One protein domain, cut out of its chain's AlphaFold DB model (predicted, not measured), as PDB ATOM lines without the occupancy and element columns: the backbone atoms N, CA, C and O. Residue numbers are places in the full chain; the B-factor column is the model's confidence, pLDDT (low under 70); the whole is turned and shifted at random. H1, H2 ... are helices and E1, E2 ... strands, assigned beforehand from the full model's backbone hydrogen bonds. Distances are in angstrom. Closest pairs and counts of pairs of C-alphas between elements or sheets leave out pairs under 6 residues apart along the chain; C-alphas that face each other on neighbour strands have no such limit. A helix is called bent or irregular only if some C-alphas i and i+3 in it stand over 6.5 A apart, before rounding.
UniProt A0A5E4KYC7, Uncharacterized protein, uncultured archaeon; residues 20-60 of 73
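Overview. This is residues 20 to 60 of the 73 residues of an uncharacterized protein of uncultured archaeon (UniProt A0A5E4KYC7). The model is a flat, open V: the single helix H1 makes one arm, strand E1 and the tail after it make the other, and the two arms join at the corner around residues 45 to 48. At the far end of H1 from this corner, residues 20 to 27 form a hook that turns back toward the mouth of the V, and residues 55 to 60 stick out as the free end of the other arm. The printed part has 41 residues, with one named helix followed by one named strand, and its class is mostly helix. It is only just extended, close to loose, with a radius of gyration of the C-alphas of 13.8 A, and the C-alphas span 40 by 28 by 5 A.

Along the chain. The printed part begins at Gly 20, C-alpha (383.599, 365.101, 614.545). H1 is residues 28 to 44, 24.2 A from first to last C-alpha, and begins at C-alpha 28 (378.646, 375.161, 612.177). E1 is residues 49 to 52, 9.9 A long, and ends at C-alpha 52 (390.077, 371.317, 625.378).

Arrangement. H1 is not bent, and in it every O i to N i+4 pair is within hydrogen-bond range. A tight link of 4 residues joins H1 to E1. Between these two elements 3 pairs of C-alphas are within 8 A; the closest are those of Ala 42 and Val 49, 7.0 A apart. The centres of H1 and E1 are 12.7 A apart. E1 pairs with no named strand. Residues 23 to 30, of which 28 to 30 belong to H1, stand free, as do residues 41 to 46, of which 41 to 44 belong to H1.

Size, cuts and confidence. The two C-alphas farthest apart are those of Lys 44 and Ala 59, at 39.9 A. The C-alphas of Gly 20 and Arg 60, the first and last printed, are 22.2 A apart. The printed part has no cut. Its mean pLDDT is 85.9, and residues 55 to 60, which stand free, are under 70.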
ATOM      1  N   GLY A  20     384.629 366.109 614.242       83.81
ATOM      2  CA  GLY A  20     383.599 365.101 614.545       83.81
ATOM      3  C   GLY A  20     382.457 365.550 615.473       83.81
ATOM      4  O   GLY A  20     381.416 364.886 615.516       83.81
ATOM      5  N   ILE A  21     382.635 366.655 616.207       85.00
ATOM      6  CA  ILE A  21     381.604 367.266 617.060       85.00
ATOM      7  C   ILE A  21     380.887 368.386 616.305       85.00
ATOM      8  O   ILE A  21     379.655 368.421 616.272       85.00
ATOM      9  N   ILE A  22     381.649 369.277 615.671       89.69
ATOM     10  CA  ILE A  22     381.112 370.461 614.997       89.69
ATOM     11  C   ILE A  22     380.356 370.092 613.720       89.69
ATOM     12  O   ILE A  22     379.340 370.713 613.422       89.69
ATOM     13  N   ASP A  23     380.783 369.062 612.988       88.25
ATOM     14  CA  ASP A  23     380.133 368.665 611.733       88.25
ATOM     15  C   ASP A  23     378.682 368.196 611.921       88.25
ATOM     16  O   ASP A  23     377.921 368.124 610.959       88.25
ATOM     17  N   ARG A  24     378.268 367.920 613.164       85.69
ATOM     18  CA  ARG A  24     376.887 367.563 613.518       85.69
ATOM     19  C   ARG A  24     375.990 368.783 613.755       85.69
ATOM     20  O   ARG A  24     374.781 368.622 613.911       85.69
ATOM     21  N   GLN A  25     376.558 369.988 613.807       87.44
ATOM     22  CA  GLN A  25     375.821 371.226 614.040       87.44
ATOM     23  C   GLN A  25     375.309 371.807 612.720       87.44
ATOM     24  O   GLN A  25     376.062 371.980 611.764       87.44
ATOM     25  N   LYS A  26     374.021 372.163 612.676       88.81
ATOM     26  CA  LYS A  26     373.389 372.743 611.475       88.81
ATOM     27  C   LYS A  26     373.962 374.112 611.097       88.81
ATOM     28  O   LYS A  26     373.952 374.468 609.928       88.81
ATOM     29  N   ASN A  27     374.448 374.871 612.073       91.56
ATOM     30  CA  ASN A  27     374.965 376.231 611.920       91.56
ATOM     31  C   ASN A  27     376.470 376.314 612.222       91.56
ATOM     32  O   ASN A  27     376.941 377.281 612.823       91.56
ATOM     33  N   LYS A  28     377.227 375.282 611.832       91.62
ATOM     34  CA  LYS A  28     378.646 375.161 612.177       91.62
ATOM     35  C   LYS A  28     379.494 376.374 611.788       91.62
ATOM     36  O   LYS A  28     380.327 376.792 612.584       91.62
ATOM     37  N   ASP A  29     379.247 376.968 610.624       92.38
ATOM     38  CA  ASP A  29     380.044 378.096 610.131       92.38
ATOM     39  C   ASP A  29     379.813 379.357 610.974       92.38
ATOM     40  O   ASP A  29     380.758 380.057 611.331       92.38
ATOM     41  N   GLU A  30     378.565 379.610 611.377       93.56
ATOM     42  CA  GLU A  30     378.226 380.724 612.268       93.56
ATOM     43  C   GLU A  30     378.836 380.522 613.661       93.56
ATOM     44  O   GLU A  30     379.366 381.458 614.266       93.56
ATOM     45  N   TYR A  31     378.784 379.290 614.173       91.75
ATOM     46  CA  TYR A  31     379.410 378.935 615.442       91.75
ATOM     47  C   TYR A  31     380.929 379.157 615.395       91.75
ATOM     48  O   TYR A  31     381.477 379.839 616.262       91.75
ATOM     49  N   LEU A  32     381.596 378.652 614.354       94.12
ATOM     50  CA  LEU A  32     383.035 378.817 614.158       94.12
ATOM     51  C   LEU A  32     383.430 380.290 614.015       94.12
ATOM     52  O   LEU A  32     384.417 380.706 614.617       94.12
ATOM     53  N   ALA A  33     382.637 381.098 613.306       95.44
ATOM     54  CA  ALA A  33     382.877 382.535 613.190       95.44
ATOM     55  C   ALA A  33     382.838 383.239 614.558       95.44
ATOM     56  O   ALA A  33     383.709 384.056 614.865       95.44
ATOM     57  N   LYS A  34     381.872 382.891 615.418       94.88
ATOM     58  CA  LYS A  34     381.774 383.443 616.782       94.88
ATOM     59  C   LYS A  34     382.941 383.008 617.666       94.88
ATOM     60  O   LYS A  34     383.492 383.838 618.386       94.88
ATOM     61  N   VAL A  35     383.334 381.734 617.598       94.75
ATOM     62  CA  VAL A  35     384.496 381.219 618.341       94.75
ATOM     63  C   VAL A  35     385.776 381.921 617.885       94.75
ATOM     64  O   VAL A  35     386.539 382.381 618.729       94.75
ATOM     65  N   SER A  36     385.977 382.078 616.572       96.00
ATOM     66  CA  SER A  36     387.133 382.790 616.015       96.00
ATOM     67  C   SER A  36     387.200 384.229 616.520       96.00
ATOM     68  O   SER A  36     388.227 384.648 617.043       96.00
ATOM     69  N   ALA A  37     386.085 384.964 616.463       97.31
ATOM     70  CA  ALA A  37     386.038 386.341 616.948       97.31
ATOM     71  C   ALA A  37     386.364 386.448 618.450       97.31
ATOM     72  O   ALA A  37     387.055 387.377 618.872       97.31
ATOM     73  N   ALA A  38     385.900 385.496 619.268       95.38
ATOM     74  CA  ALA A  38     386.211 385.459 620.695       95.38
ATOM     75  C   ALA A  38     387.702 385.196 620.961       95.38
ATOM     76  O   ALA A  38     388.307 385.883 621.788       95.38
ATOM     77  N   VAL A  39     388.304 384.250 620.233       96.25
ATOM     78  CA  VAL A  39     389.740 383.937 620.310       96.25
ATOM     79  C   VAL A  39     390.584 385.135 619.878       96.25
ATOM     80  O   VAL A  39     391.520 385.508 620.582       96.25
ATOM     81  N   ASP A  40     390.215 385.803 618.785       97.62
ATOM     82  CA  ASP A  40     390.927 386.984 618.293       97.62
ATOM     83  C   ASP A  40     390.933 388.116 619.324       97.62
ATOM     84  O   ASP A  40     391.954 388.771 619.547       97.62
ATOM     85  N   VAL A  41     389.795 388.354 619.984       95.94
ATOM     86  CA  VAL A  41     389.694 389.352 621.057       95.94
ATOM     87  C   VAL A  41     390.522 388.939 622.272       95.94
ATOM     88  O   VAL A  41     391.194 389.795 622.851       95.94
ATOM     89  N   ALA A  42     390.505 387.659 622.651       92.19
ATOM     90  CA  ALA A  42     391.308 387.155 623.759       92.19
ATOM     91  C   ALA A  42     392.806 387.359 623.493       92.19
ATOM     92  O   ALA A  42     393.493 387.960 624.318       92.19
ATOM     93  N   HIS A  43     393.293 386.995 622.304       93.56
ATOM     94  CA  HIS A  43     394.683 387.215 621.906       93.56
ATOM     95  C   HIS A  43     395.063 388.699 621.885       93.56
ATOM     96  O   HIS A  43     396.084 389.075 622.460       93.56
ATOM     97  N   LYS A  44     394.221 389.569 621.305       94.50
ATOM     98  CA  LYS A  44     394.453 391.028 621.306       94.50
ATOM     99  C   LYS A  44     394.562 391.609 622.717       94.50
ATOM    100  O   LYS A  44     395.281 392.582 622.919       94.50
ATOM    101  N   LYS A  45     393.855 391.021 623.683       93.06
ATOM    102  CA  LYS A  45     393.869 391.427 625.093       93.06
ATOM    103  C   LYS A  45     394.881 390.657 625.944       93.06
ATOM    104  O   LYS A  45     394.905 390.869 627.150       93.06
ATOM    105  N   GLN A  46     395.702 389.790 625.348       90.75
ATOM    106  CA  GLN A  46     396.645 388.927 626.072       90.75
ATOM    107  C   GLN A  46     395.956 388.046 627.134       90.75
ATOM    108  O   GLN A  46     396.541 387.716 628.161       90.75
ATOM    109  N   ILE A  47     394.699 387.672 626.889       92.25
ATOM    110  CA  ILE A  47     393.946 386.729 627.717       92.25
ATOM    111  C   ILE A  47     394.374 385.309 627.317       92.25
ATOM    112  O   ILE A  47     394.316 384.983 626.126       92.25
ATOM    113  N   PRO A  48     394.775 384.445 628.268       90.75
ATOM    114  CA  PRO A  48     395.106 383.054 627.984       90.75
ATOM    115  C   PRO A  48     393.933 382.304 627.347       90.75
ATOM    116  O   PRO A  48     392.814 382.337 627.864       90.75
ATOM    117  N   VAL A  49     394.201 381.588 626.254       94.38
ATOM    118  CA  VAL A  49     393.230 380.714 625.583       94.38
ATOM    119  C   VAL A  49     393.637 379.259 625.796       94.38
ATOM    120  O   VAL A  49     394.765 378.872 625.492       94.38
ATOM    121  N   VAL A  50     392.721 378.445 626.318       92.75
ATOM    122  CA  VAL A  50     392.917 377.008 626.542       92.75
ATOM    123  C   VAL A  50     391.947 376.235 625.661       92.75
ATOM    124  O   VAL A  50     390.733 376.378 625.795       92.75
ATOM    125  N   TYR A  51     392.483 375.387 624.786       92.88
ATOM    126  CA  TYR A  51     391.696 374.478 623.958       92.88
ATOM    127  C   TYR A  51     391.592 373.116 624.637       92.88
ATOM    128  O   TYR A  51     392.605 372.486 624.943       92.88
ATOM    129  N   VAL A  52     390.367 372.648 624.847       90.00
ATOM    130  CA  VAL A  52     390.077 371.317 625.378       90.00
ATOM    131  C   VAL A  52     389.397 370.500 624.295       90.00
ATOM    132  O   VAL A  52     388.307 370.828 623.827       90.00
ATOM    133  N   VAL A  53     390.052 369.406 623.926       84.94
ATOM    134  CA  VAL A  53     389.530 368.415 622.991       84.94
ATOM    135  C   VAL A  53     389.245 367.146 623.781       84.94
ATOM    136  O   VAL A  53     390.140 366.602 624.430       84.94
ATOM    137  N   VAL A  54     388.004 366.662 623.741       78.44
ATOM    138  CA  VAL A  54     387.659 365.372 624.344       78.44
ATOM    139  C   VAL A  54     388.073 364.253 623.392       78.44
ATOM    140  O   VAL A  54     387.539 364.133 622.290       78.44
ATOM    141  N   GLY A  55     389.021 363.424 623.831       68.81
ATOM    142  CA  GLY A  55     389.347 362.148 623.200       68.81
ATOM    143  C   GLY A  55     388.568 361.007 623.854       68.81
ATOM    144  O   GLY A  55     388.456 360.941 625.079       68.81
ATOM    145  N   SER A  56     388.051 360.073 623.057       56.53
ATOM    146  CA  SER A  56     387.544 358.807 623.581       56.53
ATOM    147  C   SER A  56     388.724 357.975 624.084       56.53
ATOM    148  O   SER A  56     389.523 357.452 623.309       56.53
ATOM    149  N   VAL A  57     388.858 357.847 625.405       53.62
ATOM    150  CA  VAL A  57     389.815 356.913 626.007       53.62
ATOM    151  C   VAL A  57     389.362 355.496 625.661       53.62
ATOM    152  O   VAL A  57     388.533 354.911 626.355       53.62
ATOM    153  N   GLN A  58     389.897 354.914 624.588       46.06
ATOM    154  CA  GLN A  58     389.834 353.470 624.403       46.06
ATOM    155  C   GLN A  58     390.753 352.860 625.464       46.06
ATOM    156  O   GLN A  58     391.950 353.140 625.500       46.06
ATOM    157  N   ALA A  59     390.152 352.147 626.415       46.41
ATOM    158  CA  ALA A  59     390.742 351.791 627.700       46.41
ATOM    159  C   ALA A  59     392.209 351.323 627.621       46.41
ATOM    160  O   ALA A  59     392.491 350.172 627.307       46.41
ATOM    161  N   ARG A  60     393.137 352.207 628.005       44.22
ATOM    162  CA  ARG A  60     394.382 351.907 628.730       44.22
ATOM    163  C   ARG A  60     394.843 353.200 629.394       44.22
ATOM    164  O   ARG A  60     395.134 354.180 628.719       44.22
TER     165      ARG A  60